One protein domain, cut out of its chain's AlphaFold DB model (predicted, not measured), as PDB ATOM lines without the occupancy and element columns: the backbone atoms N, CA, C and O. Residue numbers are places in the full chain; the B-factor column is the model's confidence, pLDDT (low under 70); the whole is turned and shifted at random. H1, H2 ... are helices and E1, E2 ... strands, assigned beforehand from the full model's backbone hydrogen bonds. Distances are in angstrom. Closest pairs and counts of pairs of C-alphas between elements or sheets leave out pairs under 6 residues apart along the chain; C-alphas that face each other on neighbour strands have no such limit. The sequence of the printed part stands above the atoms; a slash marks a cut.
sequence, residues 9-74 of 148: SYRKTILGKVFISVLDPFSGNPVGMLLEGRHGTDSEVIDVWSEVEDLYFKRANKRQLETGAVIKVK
ATOM      1  N   SER A   9     -30.593  19.194 -21.132       87.56
ATOM      2  CA  SER A   9     -29.916  18.694 -22.321       87.56
ATOM      3  C   SER A   9     -28.432  19.026 -22.215       87.56
ATOM      4  O   SER A   9     -28.046  20.101 -21.745       87.56
ATOM      5  N   TYR A  10     -27.585  18.103 -22.643       88.88
ATOM      6  CA  TYR A  10     -26.138  18.260 -22.668       88.88
ATOM      7  C   TYR A  10     -25.632  18.066 -24.087       88.88
ATOM      8  O   TYR A  10     -26.116  17.202 -24.806       88.88
ATOM      9  N   ARG A  11     -24.648  18.859 -24.498       88.44
ATOM     10  CA  ARG A  11     -24.092  18.812 -25.852       88.44
ATOM     11  C   ARG A  11     -22.578  18.755 -25.798       88.44
ATOM     12  O   ARG A  11     -21.976  19.462 -24.985       88.44
ATOM     13  N   LYS A  12     -21.957  17.969 -26.679       88.38
ATOM     14  CA  LYS A  12     -20.498  18.024 -26.843       88.38
ATOM     15  C   LYS A  12     -20.060  19.339 -27.499       88.38
ATOM     16  O   LYS A  12     -20.759  19.896 -28.330       88.38
ATOM     17  N   THR A  13     -18.888  19.843 -27.145       84.62
ATOM     18  CA  THR A  13     -18.318  21.067 -27.746       84.62
ATOM     19  C   THR A  13     -17.170  20.776 -28.704       84.62
ATOM     20  O   THR A  13     -16.765  21.641 -29.474       84.62
ATOM     21  N   ILE A  14     -16.638  19.555 -28.662       82.50
ATOM     22  CA  ILE A  14     -15.462  19.160 -29.429       82.50
ATOM     23  C   ILE A  14     -15.848  18.443 -30.727       82.50
ATOM     24  O   ILE A  14     -16.861  17.743 -30.813       82.50
ATOM     25  N   LEU A  15     -14.986  18.558 -31.740       81.12
ATOM     26  CA  LEU A  15     -15.145  17.850 -33.017       81.12
ATOM     27  C   LEU A  15     -15.007  16.326 -32.864       81.12
ATOM     28  O   LEU A  15     -15.627  15.574 -33.613       81.12
ATOM     29  N   GLY A  16     -14.228  15.876 -31.876       82.62
ATOM     30  CA  GLY A  16     -14.026  14.461 -31.567       82.62
ATOM     31  C   GLY A  16     -15.277  13.749 -31.039       82.62
ATOM     32  O   GLY A  16     -16.323  14.355 -30.791       82.62
ATOM     33  N   LYS A  17     -15.151  12.432 -30.869       86.88
ATOM     34  CA  LYS A  17     -16.152  11.591 -30.202       86.88
ATOM     35  C   LYS A  17     -15.995  11.740 -28.686       86.88
ATOM     36  O   LYS A  17     -14.868  11.696 -28.192       86.88
ATOM     37  N   VAL A  18     -17.098  11.896 -27.959       86.56
ATOM     38  CA  VAL A  18     -17.087  11.938 -26.488       86.56
ATOM     39  C   VAL A  18     -17.855  10.741 -25.963       86.56
ATOM     40  O   VAL A  18     -19.039  10.593 -26.244       86.56
ATOM     41  N   PHE A  19     -17.184   9.894 -25.191       88.44
ATOM     42  CA  PHE A  19     -17.862   8.852 -24.436       88.44
ATOM     43  C   PHE A  19     -18.466   9.456 -23.167       88.44
ATOM     44  O   PHE A  19     -17.763  10.119 -22.394       88.44
ATOM     45  N   ILE A  20     -19.756   9.212 -22.972       90.06
ATOM     46  CA  ILE A  20     -20.519   9.612 -21.796       90.06
ATOM     47  C   ILE A  20     -21.197   8.392 -21.179       90.06
ATOM     48  O   ILE A  20     -21.589   7.460 -21.876       90.06
ATOM     49  N   SER A  21     -21.343   8.403 -19.860       90.00
ATOM     50  CA  SER A  21     -22.138   7.409 -19.138       90.00
ATOM     51  C   SER A  21     -23.470   8.019 -18.729       90.00
ATOM     52  O   SER A  21     -23.506   9.110 -18.156       90.00
ATOM     53  N   VAL A  22     -24.557   7.318 -19.014       89.44
ATOM     54  CA  VAL A  22     -25.932   7.785 -18.821       89.44
ATOM     55  C   VAL A  22     -26.691   6.699 -18.087       89.44
ATOM     56  O   VAL A  22     -26.391   5.523 -18.250       89.44
ATOM     57  N   LEU A  23     -27.659   7.073 -17.266       88.81
ATOM     58  CA  LEU A  23     -28.539   6.101 -16.640       88.81
ATOM     59  C   LEU A  23     -29.708   5.811 -17.588       88.81
ATOM     60  O   LEU A  23     -30.338   6.747 -18.069       88.81
ATOM     61  N   ASP A  24     -29.977   4.540 -17.875       83.25
ATOM     62  CA  ASP A  24     -31.142   4.152 -18.670       83.25
ATOM     63  C   ASP A  24     -32.430   4.313 -17.832       83.25
ATOM     64  O   ASP A  24     -32.530   3.689 -16.769       83.25
ATOM     65  N   PRO A  25     -33.421   5.103 -18.292       76.25
ATOM     66  CA  PRO A  25     -34.666   5.354 -17.565       76.25
ATOM     67  C   PRO A  25     -35.480   4.095 -17.258       76.25
ATOM     68  O   PRO A  25     -36.234   4.078 -16.286       76.25
ATOM     69  N   PHE A  26     -35.386   3.058 -18.096       81.00
ATOM     70  CA  PHE A  26     -36.210   1.857 -17.955       81.00
ATOM     71  C   PHE A  26     -35.536   0.804 -17.087       81.00
ATOM     72  O   PHE A  26     -36.186   0.175 -16.253       81.00
ATOM     73  N   SER A  27     -34.235   0.595 -17.297       82.00
ATOM     74  CA  SER A  27     -33.492  -0.459 -16.606       82.00
ATOM     75  C   SER A  27     -32.782   0.021 -15.340       82.00
ATOM     76  O   SER A  27     -32.376  -0.809 -14.528       82.00
ATOM     77  N   GLY A  28     -32.611   1.336 -15.157       80.62
ATOM     78  CA  GLY A  28     -31.849   1.916 -14.048       80.62
ATOM     79  C   GLY A  28     -30.357   1.575 -14.084       80.62
ATOM     80  O   GLY A  28     -29.642   1.844 -13.119       80.62
ATOM     81  N   ASN A  29     -29.875   0.973 -15.174       88.50
ATOM     82  CA  ASN A  29     -28.484   0.582 -15.332       88.50
ATOM     83  C   ASN A  29     -27.697   1.666 -16.075       88.50
ATOM     84  O   ASN A  29     -28.246   2.362 -16.933       88.50
ATOM     85  N   PRO A  30     -26.397   1.816 -15.778       88.19
ATOM     86  CA  PRO A  30     -25.545   2.725 -16.520       88.19
ATOM     87  C   PRO A  30     -25.268   2.177 -17.923       88.19
ATOM     88  O   PRO A  30     -24.799   1.051 -18.090       88.19
ATOM     89  N   VAL A  31     -25.523   3.001 -18.931       89.00
ATOM     90  CA  VAL A  31     -25.272   2.724 -20.342       89.00
ATOM     91  C   VAL A  31     -24.267   3.738 -20.876       89.00
ATOM     92  O   VAL A  31     -24.393   4.948 -20.685       89.00
ATOM     93  N   GLY A  32     -23.243   3.226 -21.556       87.38
ATOM     94  CA  GLY A  32     -22.276   4.045 -22.273       87.38
ATOM     95  C   GLY A  32     -22.855   4.527 -23.596       87.38
ATOM     96  O   GLY A  32     -23.303   3.718 -24.406       87.38
ATOM     97  N   MET A  33     -22.808   5.831 -23.833       86.50
ATOM     98  CA  MET A  33     -23.235   6.449 -25.081       86.50
ATOM     99  C   MET A  33     -22.087   7.256 -25.678       86.50
ATOM    100  O   MET A  33     -21.285   7.868 -24.970       86.50
ATOM    101  N   LEU A  34     -21.985   7.239 -27.001       88.12
ATOM    102  CA  LEU A  34     -20.980   7.994 -27.727       88.12
ATOM    103  C   LEU A  34     -21.648   9.199 -28.387       88.12
ATOM    104  O   LEU A  34     -22.463   9.029 -29.287       88.12
ATOM    105  N   LEU A  35     -21.280  10.407 -27.965       85.06
ATOM    106  CA  LEU A  35     -21.689  11.628 -28.651       85.06
ATOM    107  C   LEU A  35     -20.788  11.849 -29.866       85.06
ATOM    108  O   LEU A  35     -19.563  11.986 -29.738       85.06
ATOM    109  N   GLU A  36     -21.395  11.915 -31.047       82.12
ATOM    110  CA  GLU A  36     -20.708  12.082 -32.327       82.12
ATOM    111  C   GLU A  36     -21.484  12.988 -33.291       82.12
ATOM    112  O   GLU A  36     -22.659  13.277 -33.092       82.12
ATOM    113  N   GLY A  37     -20.804  13.499 -34.320       72.00
ATOM    114  CA  GLY A  37     -21.381  14.453 -35.276       72.00
ATOM    115  C   GLY A  37     -20.798  15.867 -35.181       72.00
ATOM    116  O   GLY A  37     -19.936  16.153 -34.343       72.00
ATOM    117  N   ARG A  38     -21.217  16.738 -36.106       69.75
ATOM    118  CA  ARG A  38     -20.874  18.173 -36.133       69.75
ATOM    119  C   ARG A  38     -21.946  18.983 -35.396       69.75
ATOM    120  O   ARG A  38     -23.053  18.482 -35.205       69.75
ATOM    121  N   HIS A  39     -21.617  20.225 -35.035       60.62
ATOM    122  CA  HIS A  39     -22.554  21.149 -34.395       60.62
ATOM    123  C   HIS A  39     -23.913  21.185 -35.110       60.62
ATOM    124  O   HIS A  39     -23.968  21.464 -36.307       60.62
ATOM    125  N   GLY A  40     -24.991  20.912 -34.371       61.50
ATOM    126  CA  GLY A  40     -26.370  20.941 -34.868       61.50
ATOM    127  C   GLY A  40     -26.920  19.602 -35.371       61.50
ATOM    128  O   GLY A  40     -27.982  19.595 -35.990       61.50
ATOM    129  N   THR A  41     -26.228  18.487 -35.117       65.50
ATOM    130  CA  THR A  41     -26.749  17.133 -35.388       65.50
ATOM    131  C   THR A  41     -27.390  16.532 -34.138       65.50
ATOM    132  O   THR A  41     -26.907  16.753 -33.030       65.50
ATOM    133  N   ASP A  42     -28.465  15.755 -34.295       63.12
ATOM    134  CA  ASP A  42     -29.201  15.183 -33.154       63.12
ATOM    135  C   ASP A  42     -28.343  14.210 -32.318       63.12
ATOM    136  O   ASP A  42     -28.557  14.070 -31.119       63.12
ATOM    137  N   SER A  43     -27.306  13.604 -32.909       71.00
ATOM    138  CA  SER A  43     -26.342  12.716 -32.237       71.00
ATOM    139  C   SER A  43     -25.295  13.441 -31.367       71.00
ATOM    140  O   SER A  43     -24.454  12.804 -30.725       71.00
ATOM    141  N   GLU A  44     -25.314  14.777 -31.352       80.69
ATOM    142  CA  GLU A  44     -24.420  15.627 -30.556       80.69
ATOM    143  C   GLU A  44     -24.976  15.925 -29.154       80.69
ATOM    144  O   GLU A  44     -24.226  16.318 -28.249       80.69
ATOM    145  N   VAL A  45     -26.294  15.781 -28.994       83.75
ATOM    146  CA  VAL A  45     -27.048  16.183 -27.808       83.75
ATOM    147  C   VAL A  45     -27.569  14.945 -27.096       83.75
ATOM    148  O   VAL A  45     -28.027  13.995 -27.722       83.75
ATOM    149  N   ILE A  46     -27.525  14.981 -25.772       87.00
ATOM    150  CA  ILE A  46     -28.223  14.031 -24.926       87.00
ATOM    151  C   ILE A  46     -29.236  14.744 -24.049       87.00
ATOM    152  O   ILE A  46     -28.929  15.755 -23.417       87.00
ATOM    153  N   ASP A  47     -30.434  14.183 -24.005       86.38
ATOM    154  CA  ASP A  47     -31.510  14.647 -23.149       86.38
ATOM    155  C   ASP A  47     -31.610  13.780 -21.906       86.38
ATOM    156  O   ASP A  47     -31.514  12.553 -21.960       86.38
ATOM    157  N   VAL A  48     -31.821  14.454 -20.787       86.31
ATOM    158  CA  VAL A  48     -31.986  13.864 -19.473       86.31
ATOM    159  C   VAL A  48     -33.389  14.183 -18.983       86.31
ATOM    160  O   VAL A  48     -33.801  15.349 -18.958       86.31
ATOM    161  N   TRP A  49     -34.119  13.145 -18.591       84.31
ATOM    162  CA  TRP A  49     -35.562  13.204 -18.365       84.31
ATOM    163  C   TRP A  49     -35.928  13.085 -16.886       84.31
ATOM    164  O   TRP A  49     -37.036  13.451 -16.502       84.31
ATOM    165  N   SER A  50     -34.990  12.640 -16.044       84.88
ATOM    166  CA  SER A  50     -35.158  12.531 -14.591       84.88
ATOM    167  C   SER A  50     -34.063  13.268 -13.813       84.88
ATOM    168  O   SER A  50     -32.906  13.337 -14.227       84.88
ATOM    169  N   GLU A  51     -34.399  13.795 -12.631       84.75
ATOM    170  CA  GLU A  51     -33.420  14.412 -11.722       84.75
ATOM    171  C   GLU A  51     -32.342  13.415 -11.278       84.75
ATOM    172  O   GLU A  51     -31.176  13.774 -11.096       84.75
ATOM    173  N   VAL A  52     -32.721  12.141 -11.137       86.31
ATOM    174  CA  VAL A  52     -31.807  11.058 -10.752       86.31
ATOM    175  C   VAL A  52     -30.788  10.803 -11.860       86.31
ATOM    176  O   VAL A  52     -29.594  10.660 -11.586       86.31
ATOM    177  N   GLU A  53     -31.242  10.810 -13.113       85.88
ATOM    178  CA  GLU A  53     -30.371  10.706 -14.282       85.88
ATOM    179  C   GLU A  53     -29.432  11.911 -14.373       85.88
ATOM    180  O   GLU A  53     -28.245  11.731 -14.629       85.88
ATOM    181  N   ASP A  54     -29.920  13.126 -14.099       87.12
ATOM    182  CA  ASP A  54     -29.114  14.353 -14.146       87.12
ATOM    183  C   ASP A  54     -28.004  14.339 -13.089       87.12
ATOM    184  O   ASP A  54     -26.846  14.670 -13.360       87.12
ATOM    185  N   LEU A  55     -28.330  13.888 -11.875       89.00
ATOM    186  CA  LEU A  55     -27.356  13.701 -10.805       89.00
ATOM    187  C   LEU A  55     -26.323  12.625 -11.151       89.00
ATOM    188  O   LEU A  55     -25.127  12.841 -10.924       89.00
ATOM    189  N   TYR A  56     -26.756  11.488 -11.704       90.94
ATOM    190  CA  TYR A  56     -25.845  10.442 -12.162       90.94
ATOM    191  C   TYR A  56     -24.928  10.965 -13.271       90.94
ATOM    192  O   TYR A  56     -23.709  10.840 -13.170       90.94
ATOM    193  N   PHE A  57     -25.495  11.626 -14.279       90.62
ATOM    194  CA  PHE A  57     -24.774  12.160 -15.427       90.62
ATOM    195  C   PHE A  57     -23.691  13.153 -15.003       90.62
ATOM    196  O   PHE A  57     -22.542  13.037 -15.435       90.62
ATOM    197  N   LYS A  58     -24.014  14.092 -14.102       90.00
ATOM    198  CA  LYS A  58     -23.038  15.055 -13.562       90.00
ATOM    199  C   LYS A  58     -21.893  14.379 -12.818       90.00
ATOM    200  O   LYS A  58     -20.755  14.834 -12.907       90.00
ATOM    201  N   ARG A  59     -22.179  13.305 -12.076       90.31
ATOM    202  CA  ARG A  59     -21.163  12.551 -11.327       90.31
ATOM    203  C   ARG A  59     -20.288  11.715 -12.255       90.31
ATOM    204  O   ARG A  59     -19.067  11.782 -12.149       90.31
ATOM    205  N   ALA A  60     -20.898  10.969 -13.169       89.50
ATOM    206  CA  ALA A  60     -20.204  10.047 -14.060       89.50
ATOM    207  C   ALA A  60     -19.373  10.768 -15.134       89.50
ATOM    208  O   ALA A  60     -18.325  10.268 -15.534       89.50
ATOM    209  N   ASN A  61     -19.796  11.966 -15.553       91.19
ATOM    210  CA  ASN A  61     -19.144  12.751 -16.609       91.19
ATOM    211  C   ASN A  61     -18.501  14.044 -16.085       91.19
ATOM    212  O   ASN A  61     -18.303  14.998 -16.839       91.19
ATOM    213  N   LYS A  62     -18.171  14.096 -14.787       91.12
ATOM    214  CA  LYS A  62     -17.627  15.290 -14.120       91.12
ATOM    215  C   LYS A  62     -16.434  15.889 -14.871       91.12
ATOM    216  O   LYS A  62     -16.398  17.091 -15.109       91.12
ATOM    217  N   ARG A  63     -15.499  15.046 -15.316       89.19
ATOM    218  CA  ARG A  63     -14.301  15.482 -16.051       89.19
ATOM    219  C   ARG A  63     -14.651  16.134 -17.390       89.19
ATOM    220  O   ARG A  63     -14.056  17.141 -17.759       89.19
ATOM    221  N   GLN A  64     -15.607  15.574 -18.125       88.38
ATOM    222  CA  GLN A  64     -16.064  16.095 -19.414       88.38
ATOM    223  C   GLN A  64     -16.803  17.432 -19.249       88.38
ATOM    224  O   GLN A  64     -16.675  18.301 -20.107       88.38
ATOM    225  N   LEU A  65     -17.522  17.613 -18.137       88.88
ATOM    226  CA  LEU A  65     -18.176  18.878 -17.790       88.88
ATOM    227  C   LEU A  65     -17.158  19.954 -17.380       88.88
ATOM    228  O   LEU A  65     -17.232  21.080 -17.858       88.88
ATOM    229  N   GLU A  66     -16.177  19.610 -16.544       89.75
ATOM    230  CA  GLU A  66     -15.141  20.547 -16.075       89.75
ATOM    231  C   GLU A  66     -14.195  20.995 -17.194       89.75
ATOM    232  O   GLU A  66     -13.807  22.156 -17.258       89.75
ATOM    233  N   THR A  67     -13.851  20.088 -18.110       87.81
ATOM    234  CA  THR A  67     -13.037  20.414 -19.296       87.81
ATOM    235  C   THR A  67     -13.813  21.187 -20.362       87.81
ATOM    236  O   THR A  67     -13.230  21.605 -21.359       87.81
ATOM    237  N   GLY A  68     -15.127  21.351 -20.184       85.69
ATOM    238  CA  GLY A  68     -16.009  21.977 -21.160       85.69
ATOM    239  C   GLY A  68     -16.228  21.140 -22.418       85.69
ATOM    240  O   GLY A  68     -16.824  21.649 -23.362       85.69
ATOM    241  N   ALA A  69     -15.783  19.877 -22.453       86.31
ATOM    242  CA  ALA A  69     -16.016  18.953 -23.567       86.31
ATOM    243  C   ALA A  69     -17.507  18.633 -23.749       86.31
ATOM    244  O   ALA A  69     -17.940  18.328 -24.860       86.31
ATOM    245  N   VAL A  70     -18.279  18.728 -22.663       88.38
ATOM    246  CA  VAL A  70     -19.740  18.658 -22.640       88.38
ATOM    247  C   VAL A  70     -20.270  19.858 -21.862       88.38
ATOM    248  O   VAL A  70     -19.785  20.158 -20.775       88.38
ATOM    249  N   ILE A  71     -21.281  20.536 -22.400       88.44
ATOM    250  CA  ILE A  71     -21.925  21.685 -21.756       88.44
ATOM    251  C   ILE A  71     -23.426  21.458 -21.627       88.44
ATOM    252  O   ILE A  71     -24.040  20.818 -22.481       88.44
ATOM    253  N   LYS A  72     -24.025  22.005 -20.566       87.94
ATOM    254  CA  LYS A  72     -25.482  22.047 -20.425       87.94
ATOM    255  C   LYS A  72     -26.039  23.075 -21.408       87.94
ATOM    256  O   LYS A  72     -25.618  24.229 -21.400       87.94
ATOM    257  N   VAL A  73     -26.982  22.656 -22.238       83.88
ATOM    258  CA  VAL A  73     -27.653  23.497 -23.229       83.88
ATOM    259  C   VAL A  73     -29.135  23.527 -22.892       83.88
ATOM    260  O   VAL A  73     -29.723  22.513 -22.518       83.88
ATOM    261  N   LYS A  74     -29.752  24.703 -22.998       73.88
ATOM    262  CA  LYS A  74     -31.209  24.778 -23.027       73.88
ATOM    263  C   LYS A  74     -31.638  24.376 -24.425       73.88
ATOM    264  O   LYS A  74     -31.252  25.039 -25.384       73.88
TER     265      LYS A  74
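This is residues 9 to 74 of the 148 residues of an uncharacterized protein of Candidatus Bathyarchaeota archaeon (UniProt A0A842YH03). A small three-stranded sheet, E4, E1 and E5, and a longer hairpin, E2 and E3, come together near Lys 12, Val 18, Leu 35 and Val 45, while H1 packs mainly on E2 and reaches the edge of the three-stranded sheet with its residues 53 to 57. The short H2 follows H1 and sits beside E5, and the turns around Leu 15 and Ser 27 mark the two ends of the longest axis. The printed part has 66 residues, with five named strands and two named helices in the order E1 E2 E3 E4 H1 H2 E5; both sheets, E4 - E1 - E5 and E2 - E3, are antiparallel, and the class is mixed, helices and strands. The whole is compact and rounded, with a radius of gyration of the C-alphas of 11.1 A and spans of 30 by 22 by 21 A.

Find C-alpha 9 at (-29.916, 18.694, -22.321); here E1 begins, and it runs through residues 9 to 12 over 10.5 A. Go on to Val 18 at (-17.087, 11.938, -26.488), where E2 starts; it covers residues 18 to 23 and 16.2 A. E3, residues 30 to 35, comes next and measures 15.5 A from first to last C-alpha. E4 is residues 45 to 48, 10.0 A long. H1 takes residues 51 to 60, and from C-alpha 51 to C-alpha 60 you cover 14.1 A. After one residue, H2 holds residues 62 to 66. Look last for E5, residues 70 to 73, which ends with C-alpha 73 at (-27.653, 23.497, -23.229).

Start in the three-stranded sheet, where E1 is the inner strand and E4 and E5 are the edge strands. E1 and E5 are antiparallel at 142 degrees, and you will find N 73 and O 9 at 2.8 A and N 11 and O 71 at 2.9 A. E4 and E1 are antiparallel at 150 degrees, with N 10 and O 46 at 2.8 A. E4, H1, H2 and E5 form a split strand-helix-strand unit, two strands running the same way with E1 between them in the sheet, and its crossover is right-handed. Turn now to the hairpin of E2 and E3, antiparallel at 148 degrees, with N 31 and O 22 at 2.8 A and N 20 and O 33 at 2.9 A. The closest C-alphas of E1 and E2, those of Lys 12 and Val 18, are 7.0 A apart. The closest of E3 and E4, those of Leu 35 and Val 45, are 7.1 A apart, and E2 and E4 are near each other. H1 comes closest to E2 at the C-alphas of Leu 23 and Glu 53, 5.5 A apart. It only grazes the three-stranded sheet, with its residues 53 to 57. H1 and H2 are close but not clearly touching, their closest C-alphas, of Lys 58 and Leu 65, 7.5 A apart. H2 is on the three-stranded sheet at a height over the sheet of 6.0 A, on a local plane fitted to just 6 of its C-alphas, and lies over none of its strands. E3 and H1 are apart. In H1 and H2 every O i to N i+4 pair is within hydrogen-bond range.

The two C-alphas farthest apart are those of Leu 15 and Ser 27, at 30.7 A, while Ser 9 and Lys 74, the first and last printed, have C-alphas 6.3 A apart. The printed part has no cut. No link is long: those from E2 to E3 and from E3 to E4 are short, and the others are tight. The mean pLDDT of the printed part is 84.3; look at residues 38 to 42, between E3 and E4, for the five printed residues under 70.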